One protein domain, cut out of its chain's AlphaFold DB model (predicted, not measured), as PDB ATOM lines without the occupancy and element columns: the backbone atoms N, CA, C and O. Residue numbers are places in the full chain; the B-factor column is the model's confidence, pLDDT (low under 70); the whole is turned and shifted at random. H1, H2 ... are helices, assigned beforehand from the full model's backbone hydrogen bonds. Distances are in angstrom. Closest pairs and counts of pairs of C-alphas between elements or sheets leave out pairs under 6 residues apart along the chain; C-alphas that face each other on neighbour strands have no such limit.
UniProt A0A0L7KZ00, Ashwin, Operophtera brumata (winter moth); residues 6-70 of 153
ATOM      1  N   GLU A   6      22.188  25.948 126.471       78.44
ATOM      2  CA  GLU A   6      22.927  25.497 125.286       78.44
ATOM      3  C   GLU A   6      23.920  26.548 124.778       78.44
ATOM      4  O   GLU A   6      25.011  26.200 124.335       78.44
ATOM      5  N   MET A   7      23.595  27.839 124.914       82.62
ATOM      6  CA  MET A   7      24.496  28.923 124.509       82.62
ATOM      7  C   MET A   7      25.724  29.023 125.417       82.62
ATOM      8  O   MET A   7      26.770  29.492 124.981       82.62
ATOM      9  N   LEU A   8      25.633  28.540 126.659       85.31
ATOM     10  CA  LEU A   8      26.766  28.530 127.583       85.31
ATOM     11  C   LEU A   8      27.852  27.535 127.169       85.31
ATOM     12  O   LEU A   8      28.955  27.632 127.685       85.31
ATOM     13  N   LEU A   9      27.573  26.604 126.250       88.62
ATOM     14  CA  LEU A   9      28.579  25.698 125.687       88.62
ATOM     15  C   LEU A   9      29.356  26.322 124.516       88.62
ATOM     16  O   LEU A   9      30.407  25.803 124.142       88.62
ATOM     17  N   TYR A  10      28.860  27.433 123.962       90.88
ATOM     18  CA  TYR A  10      29.394  28.090 122.769       90.88
ATOM     19  C   TYR A  10      29.574  29.597 123.029       90.88
ATOM     20  O   TYR A  10      28.726  30.401 122.627       90.88
ATOM     21  N   PRO A  11      30.663  30.012 123.706       91.56
ATOM     22  CA  PRO A  11      30.892  31.413 124.073       91.56
ATOM     23  C   PRO A  11      30.912  32.380 122.882       91.56
ATOM     24  O   PRO A  11      30.658  33.572 123.043       91.56
ATOM     25  N   GLU A  12      31.147  31.883 121.669       93.88
ATOM     26  CA  GLU A  12      31.117  32.655 120.425       93.88
ATOM     27  C   GLU A  12      29.729  33.216 120.107       93.88
ATOM     28  O   GLU A  12      29.628  34.233 119.420       93.88
ATOM     29  N   LEU A  13      28.671  32.575 120.610       92.56
ATOM     30  CA  LEU A  13      27.285  32.999 120.421       92.56
ATOM     31  C   LEU A  13      26.854  34.063 121.440       92.56
ATOM     32  O   LEU A  13      25.781  34.648 121.302       92.56
ATOM     33  N   LEU A  14      27.674  34.320 122.462       92.31
ATOM     34  CA  LEU A  14      27.397  35.305 123.498       92.31
ATOM     35  C   LEU A  14      27.940  36.680 123.097       92.31
ATOM     36  O   LEU A  14      29.024  36.822 122.517       92.31
ATOM     37  N   SER A  15      27.190  37.723 123.437       93.62
ATOM     38  CA  SER A  15      27.665  39.106 123.338       93.62
ATOM     39  C   SER A  15      28.755  39.387 124.380       93.62
ATOM     40  O   SER A  15      28.835  38.711 125.406       93.62
ATOM     41  N   ASN A  16      29.585  40.410 124.152       93.75
ATOM     42  CA  ASN A  16      30.652  40.778 125.095       93.75
ATOM     43  C   ASN A  16      30.099  41.064 126.501       93.75
ATOM     44  O   ASN A  16      30.663  40.600 127.486       93.75
ATOM     45  N   ASN A  17      28.951  41.741 126.589       93.94
ATOM     46  CA  ASN A  17      28.308  42.058 127.865       93.94
ATOM     47  C   ASN A  17      27.857  40.797 128.614       93.94
ATOM     48  O   ASN A  17      28.011  40.720 129.828       93.94
ATOM     49  N   GLN A  18      27.339  39.795 127.894       93.06
ATOM     50  CA  GLN A  18      26.952  38.511 128.487       93.06
ATOM     51  C   GLN A  18      28.168  37.708 128.954       93.06
ATOM     52  O   GLN A  18      28.122  37.095 130.015       93.06
ATOM     53  N   LEU A  19      29.263  37.714 128.184       92.88
ATOM     54  CA  LEU A  19      30.511  37.076 128.606       92.88
ATOM     55  C   LEU A  19      31.007  37.698 129.914       92.88
ATOM     56  O   LEU A  19      31.253  36.974 130.876       92.88
ATOM     57  N   ILE A  20      31.080  39.031 129.970       93.44
ATOM     58  CA  ILE A  20      31.512  39.774 131.158       93.44
ATOM     59  C   ILE A  20      30.611  39.458 132.357       93.44
ATOM     60  O   ILE A  20      31.132  39.119 133.419       93.44
ATOM     61  N   SER A  21      29.284  39.502 132.191       92.44
ATOM     62  CA  SER A  21      28.357  39.250 133.299       92.44
ATOM     63  C   SER A  21      28.514  37.837 133.862       92.44
ATOM     64  O   SER A  21      28.610  37.671 135.073       92.44
ATOM     65  N   ILE A  22      28.628  36.819 133.002       91.75
ATOM     66  CA  ILE A  22      28.798  35.428 133.448       91.75
ATOM     67  C   ILE A  22      30.154  35.235 134.141       91.75
ATOM     68  O   ILE A  22      30.240  34.550 135.159       91.75
ATOM     69  N   ILE A  23      31.222  35.835 133.613       91.06
ATOM     70  CA  ILE A  23      32.559  35.751 134.216       91.06
ATOM     71  C   ILE A  23      32.566  36.403 135.611       91.06
ATOM     72  O   ILE A  23      33.137  35.846 136.550       91.06
ATOM     73  N   GLN A  24      31.879  37.538 135.770       90.50
ATOM     74  CA  GLN A  24      31.710  38.215 137.058       90.50
ATOM     75  C   GLN A  24      30.847  37.404 138.039       90.50
ATOM     76  O   GLN A  24      31.219  37.272 139.205       90.50
ATOM     77  N   GLU A  25      29.747  36.798 137.576       90.12
ATOM     78  CA  GLU A  25      28.905  35.884 138.372       90.12
ATOM     79  C   GLU A  25      29.681  34.656 138.866       90.12
ATOM     80  O   GLU A  25      29.397  34.114 139.932       90.12
ATOM     81  N   ARG A  26      30.690  34.210 138.111       86.19
ATOM     82  CA  ARG A  26      31.602  33.126 138.507       86.19
ATOM     83  C   ARG A  26      32.707  33.579 139.470       86.19
ATOM     84  O   ARG A  26      33.574  32.778 139.807       86.19
ATOM     85  N   HIS A  27      32.668  34.830 139.936       82.12
ATOM     86  CA  HIS A  27      33.605  35.426 140.894       82.12
ATOM     87  C   HIS A  27      35.085  35.347 140.475       82.12
ATOM     88  O   HIS A  27      35.984  35.326 141.321       82.12
ATOM     89  N   LEU A  28      35.356  35.348 139.166       84.00
ATOM     90  CA  LEU A  28      36.713  35.459 138.639       84.00
ATOM     91  C   LEU A  28      37.214  36.895 138.855       84.00
ATOM     92  O   LEU A  28      36.656  37.852 138.320       84.00
ATOM     93  N   ARG A  29      38.267  37.058 139.661       84.38
ATOM     94  CA  ARG A  29      38.889  38.364 139.931       84.38
ATOM     95  C   ARG A  29      39.816  38.752 138.780       84.38
ATOM     96  O   ARG A  29      41.019  38.524 138.857       84.38
ATOM     97  N   VAL A  30      39.244  39.303 137.714       84.44
ATOM     98  CA  VAL A  30      39.990  39.806 136.552       84.44
ATOM     99  C   VAL A  30      39.885  41.325 136.501       84.44
ATOM    100  O   VAL A  30      38.792  41.883 136.409       84.44
ATOM    101  N   GLU A  31      41.028  42.000 136.585       86.75
ATOM    102  CA  GLU A  31      41.095  43.457 136.483       86.75
ATOM    103  C   GLU A  31      40.781  43.915 135.053       86.75
ATOM    104  O   GLU A  31      41.200  43.290 134.082       86.75
ATOM    105  N   ASN A  32      40.072  45.040 134.913       88.75
ATOM    106  CA  ASN A  32      39.787  45.683 133.622       88.75
ATOM    107  C   ASN A  32      39.089  44.787 132.576       88.75
ATOM    108  O   ASN A  32      39.280  44.985 131.375       88.75
ATOM    109  N   ILE A  33      38.242  43.844 133.006       90.31
ATOM    110  CA  ILE A  33      37.562  42.889 132.112       90.31
ATOM    111  C   ILE A  33      36.761  43.555 130.980       90.31
ATOM    112  O   ILE A  33      36.687  43.035 129.872       90.31
ATOM    113  N   GLU A  34      36.214  44.745 131.226       91.31
ATOM    114  CA  GLU A  34      35.441  45.514 130.243       91.31
ATOM    115  C   GLU A  34      36.285  46.024 129.068       91.31
ATOM    116  O   GLU A  34      35.751  46.309 127.999       91.31
ATOM    117  N   ARG A  35      37.607  46.140 129.252       93.38
ATOM    118  CA  ARG A  35      38.551  46.606 128.225       93.38
ATOM    119  C   ARG A  35      39.211  45.460 127.460       93.38
ATOM    120  O   ARG A  35      39.968  45.724 126.528       93.38
ATOM    121  N   MET A  36      38.971  44.211 127.862       92.81
ATOM    122  CA  MET A  36      39.575  43.045 127.219       92.81
ATOM    123  C   MET A  36      39.038  42.854 125.803       92.81
ATOM    124  O   MET A  36      37.892  43.191 125.493       92.81
ATOM    125  N   SER A  37      39.870  42.281 124.931       95.88
ATOM    126  CA  SER A  37      39.415  41.938 123.591       95.88
ATOM    127  C   SER A  37      38.379  40.810 123.658       95.88
ATOM    128  O   SER A  37      38.359  39.998 124.587       95.88
ATOM    129  N   ARG A  38      37.512  40.724 122.643       94.25
ATOM    130  CA  ARG A  38      36.519  39.641 122.557       94.25
ATOM    131  C   ARG A  38      37.179  38.258 122.582       94.25
ATOM    132  O   ARG A  38      36.630  37.348 123.195       94.25
ATOM    133  N   CYS A  39      38.330  38.108 121.929       95.00
ATOM    134  CA  CYS A  39      39.073  36.851 121.907       95.00
ATOM    135  C   CYS A  39      39.497  36.437 123.321       95.00
ATOM    136  O   CYS A  39      39.230  35.306 123.719       95.00
ATOM    137  N   ASP A  40      40.050  37.371 124.096       94.25
ATOM    138  CA  ASP A  40      40.508  37.094 125.461       94.25
ATOM    139  C   ASP A  40      39.331  36.756 126.391       94.25
ATOM    140  O   ASP A  40      39.425  35.851 127.219       94.25
ATOM    141  N   LEU A  41      38.187  37.438 126.231       94.00
ATOM    142  CA  LEU A  41      36.959  37.126 126.975       94.00
ATOM    143  C   LEU A  41      36.457  35.707 126.682       94.00
ATOM    144  O   LEU A  41      36.043  34.991 127.596       94.00
ATOM    145  N   ILE A  42      36.494  35.291 125.414       94.75
ATOM    146  CA  ILE A  42      36.096  33.942 124.995       94.75
ATOM    147  C   ILE A  42      37.061  32.897 125.559       94.75
ATOM    148  O   ILE A  42      36.615  31.865 126.060       94.75
ATOM    149  N   GLU A  43      38.367  33.145 125.500       93.06
ATOM    150  CA  GLU A  43      39.373  32.232 126.043       93.06
ATOM    151  C   GLU A  43      39.216  32.065 127.559       93.06
ATOM    152  O   GLU A  43      39.175  30.941 128.066       93.06
ATOM    153  N   LEU A  44      39.018  33.171 128.278       92.44
ATOM    154  CA  LEU A  44      38.754  33.158 129.711       92.44
ATOM    155  C   LEU A  44      37.492  32.344 130.036       92.44
ATOM    156  O   LEU A  44      37.502  31.490 130.924       92.44
ATOM    157  N   PHE A  45      36.420  32.544 129.267       92.62
ATOM    158  CA  PHE A  45      35.197  31.768 129.418       92.62
ATOM    159  C   PHE A  45      35.435  30.270 129.168       92.62
ATOM    160  O   PHE A  45      34.989  29.431 129.952       92.62
ATOM    161  N   ARG A  46      36.163  29.910 128.105       90.62
ATOM    162  CA  ARG A  46      36.471  28.511 127.774       90.62
ATOM    163  C   ARG A  46      37.267  27.821 128.876       90.62
ATOM    164  O   ARG A  46      37.005  26.660 129.177       90.62
ATOM    165  N   ASN A  47      38.202  28.541 129.482       88.38
ATOM    166  CA  ASN A  47      39.100  27.985 130.483       88.38
ATOM    167  C   ASN A  47      38.430  27.793 131.842       88.38
ATOM    168  O   ASN A  47      38.736  26.807 132.510       88.38
ATOM    169  N   TYR A  48      37.532  28.695 132.246       88.12
ATOM    170  CA  TYR A  48      37.021  28.732 133.621       88.12
ATOM    171  C   TYR A  48      35.507  28.532 133.756       88.12
ATOM    172  O   TYR A  48      35.047  28.103 134.813       88.12
ATOM    173  N   CYS A  49      34.719  28.824 132.718       89.31
ATOM    174  CA  CYS A  49      33.257  28.741 132.779       89.31
ATOM    175  C   CYS A  49      32.703  27.452 132.157       89.31
ATOM    176  O   CYS A  49      31.620  27.014 132.552       89.31
ATOM    177  N   LEU A  50      33.416  26.842 131.202       87.94
ATOM    178  CA  LEU A  50      32.969  25.612 130.548       87.94
ATOM    179  C   LEU A  50      33.243  24.361 131.398       87.94
ATOM    180  O   LEU A  50      34.335  24.205 131.948       87.94
ATOM    181  N   PRO A  51      32.291  23.413 131.463       82.50
ATOM    182  CA  PRO A  51      32.539  22.123 132.085       82.50
ATOM    183  C   PRO A  51      33.560  21.317 131.269       82.50
ATOM    184  O   PRO A  51      33.429  21.159 130.055       82.50
ATOM    185  N   TYR A  52      34.557  20.744 131.944       78.12
ATOM    186  CA  TYR A  52      35.541  19.877 131.293       78.12
ATOM    187  C   TYR A  52      34.938  18.535 130.869       78.12
ATOM    188  O   TYR A  52      34.010  18.011 131.487       78.12
ATOM    189  N   GLY A  53      35.522  17.913 129.842       75.31
ATOM    190  CA  GLY A  53      35.163  16.560 129.426       75.31
ATOM    191  C   GLY A  53      35.491  15.525 130.511       75.31
ATOM    192  O   GLY A  53      36.612  15.037 130.596       75.31
ATOM    193  N   GLN A  54      34.500  15.138 131.316       71.38
ATOM    194  CA  GLN A  54      34.688  14.278 132.498       71.38
ATOM    195  C   GLN A  54      34.805  12.772 132.213       71.38
ATOM    196  O   GLN A  54      34.818  11.960 133.141       71.38
ATOM    197  N   ARG A  55      34.871  12.331 130.951       74.88
ATOM    198  CA  ARG A  55      34.928  10.889 130.666       74.88
ATOM    199  C   ARG A  55      36.257  10.327 131.188       74.88
ATOM    200  O   ARG A  55      37.309  10.628 130.638       74.88
ATOM    201  N   LYS A  56      36.223   9.480 132.215       78.12
ATOM    202  CA  LYS A  56      37.361   8.637 132.609       78.12
ATOM    203  C   LYS A  56      37.184   7.267 131.972       78.12
ATOM    204  O   LYS A  56      36.087   6.707 131.997       78.12
ATOM    205  N   TYR A  57      38.241   6.723 131.380       84.25
ATOM    206  CA  TYR A  57      38.212   5.317 130.993       84.25
ATOM    207  C   TYR A  57      38.198   4.446 132.250       84.25
ATOM    208  O   TYR A  57      38.764   4.830 133.277       84.25
ATOM    209  N   ARG A  58      37.570   3.266 132.155       87.31
ATOM    210  CA  ARG A  58      37.634   2.236 133.205       87.31
ATOM    211  C   ARG A  58      39.083   1.935 133.583       87.31
ATOM    212  O   ARG A  58      39.965   2.027 132.733       87.31
ATOM    213  N   ASP A  59      39.294   1.482 134.815       85.62
ATOM    214  CA  ASP A  59      40.619   1.143 135.342       85.62
ATOM    215  C   ASP A  59      41.164  -0.200 134.806       85.62
ATOM    216  O   ASP A  59      41.554  -1.097 135.547       85.62
ATOM    217  N   SER A  60      41.146  -0.374 133.484       88.69
ATOM    218  CA  SER A  60      41.803  -1.483 132.789       88.69
ATOM    219  C   SER A  60      43.239  -1.103 132.424       88.69
ATOM    220  O   SER A  60      43.563   0.081 132.355       88.69
ATOM    221  N   GLY A  61      44.103  -2.079 132.117       91.19
ATOM    222  CA  GLY A  61      45.483  -1.795 131.689       91.19
ATOM    223  C   GLY A  61      45.549  -0.764 130.551       91.19
ATOM    224  O   GLY A  61      46.267   0.229 130.647       91.19
ATOM    225  N   ARG A  62      44.698  -0.920 129.526       87.44
ATOM    226  CA  ARG A  62      44.567   0.054 128.428       87.44
ATOM    227  C   ARG A  62      43.918   1.368 128.873       87.44
ATOM    228  O   ARG A  62      44.338   2.428 128.422       87.44
ATOM    229  N   GLY A  63      42.921   1.324 129.755       90.44
ATOM    230  CA  GLY A  63      42.265   2.521 130.285       90.44
ATOM    231  C   GLY A  63      43.202   3.403 131.113       90.44
ATOM    232  O   GLY A  63      43.180   4.618 130.948       90.44
ATOM    233  N   LYS A  64      44.106   2.807 131.903       87.75
ATOM    234  CA  LYS A  64      45.178   3.511 132.628       87.75
ATOM    235  C   LYS A  64      46.098   4.267 131.674       87.75
ATOM    236  O   LYS A  64      46.384   5.436 131.908       87.75
ATOM    237  N   VAL A  65      46.526   3.627 130.584       87.00
ATOM    238  CA  VAL A  65      47.365   4.269 129.557       87.00
ATOM    239  C   VAL A  65      46.622   5.432 128.897       87.00
ATOM    240  O   VAL A  65      47.159   6.531 128.822       87.00
ATOM    241  N   LEU A  66      45.365   5.224 128.493       84.19
ATOM    242  CA  LEU A  66      44.565   6.261 127.839       84.19
ATOM    243  C   LEU A  66      44.206   7.430 128.770       84.19
ATOM    244  O   LEU A  66      44.065   8.558 128.305       84.19
ATOM    245  N   ASN A  67      44.060   7.179 130.074       85.75
ATOM    246  CA  ASN A  67      43.833   8.223 131.072       85.75
ATOM    247  C   ASN A  67      45.099   9.064 131.322       85.75
ATOM    248  O   ASN A  67      44.969  10.261 131.545       85.75
ATOM    249  N   LYS A  68      46.311   8.484 131.243       82.44
ATOM    250  CA  LYS A  68      47.580   9.226 131.411       82.44
ATOM    251  C   LYS A  68      47.814  10.275 130.324       82.44
ATOM    252  O   LYS A  68      48.388  11.317 130.599       82.44
ATOM    253  N   THR A  69      47.371  10.003 129.100       75.62
ATOM    254  CA  THR A  69      47.509  10.921 127.957       75.62
ATOM    255  C   THR A  69      46.375  11.944 127.857       75.62
ATOM    256  O   THR A  69      46.334  12.712 126.901       75.62
ATOM    257  N   ARG A  70      45.408  11.943 128.786       73.75
ATOM    258  CA  ARG A  70      44.299  12.901 128.770       73.75
ATOM    259  C   ARG A  70      44.619  14.128 129.612       73.75
ATOM    260  O   ARG A  70      44.884  14.025 130.804       73.75
TER     261      ARG A  70
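AT A GLANCE: This is residues 6 to 70 of the 153 residues of the protein "Ashwin" of Operophtera brumata (winter moth) (UniProt A0A0L7KZ00). A small head, with H2 and H3 side by side and short H1 at the same end, is joined by a drawn-out link, residues 49 to 60, to H4, alone at the far end, where the printed part folds back. It has 65 residues, with H1, H2, H3 and H4 in that order, no named strand, and is all helix. It is only just loose, close to extended, with a radius of gyration of the C-alphas of 16.1 A, spanning 49 by 25 by 19 A.

IN THESE COORDINATES: Find C-alpha 6 at (22.927, 25.497, 125.286), where H1, residues 6 to 9, begins. H2 is residues 16 to 25, 14.3 A long; H3 is residues 38 to 48, 15.5 A; H4 is residues 61 to 68, 11.2 A, ending at C-alpha 68 (47.580, 9.226, 131.411).

HOW THE PARTS SIT: H1 is apart from H2, H3 and H4. H2 and H3 touch, their closest C-alphas being those of Asn 16 and Arg 38, 6.5 A apart. They run the same way at a shallow tilt of 29 degrees. H4 is apart from H2 and H3. In H2, H3 and H4 every O i to N i+4 pair is within hydrogen-bond range; H1 is too short for one.

THE WHOLE: The C-alphas of Arg 35 and Gly 61, 49.0 A apart, are the two farthest apart. The printed part has no cut; the links H2 to H3 and H3 to H4 are long. No printed residue is under pLDDT 70.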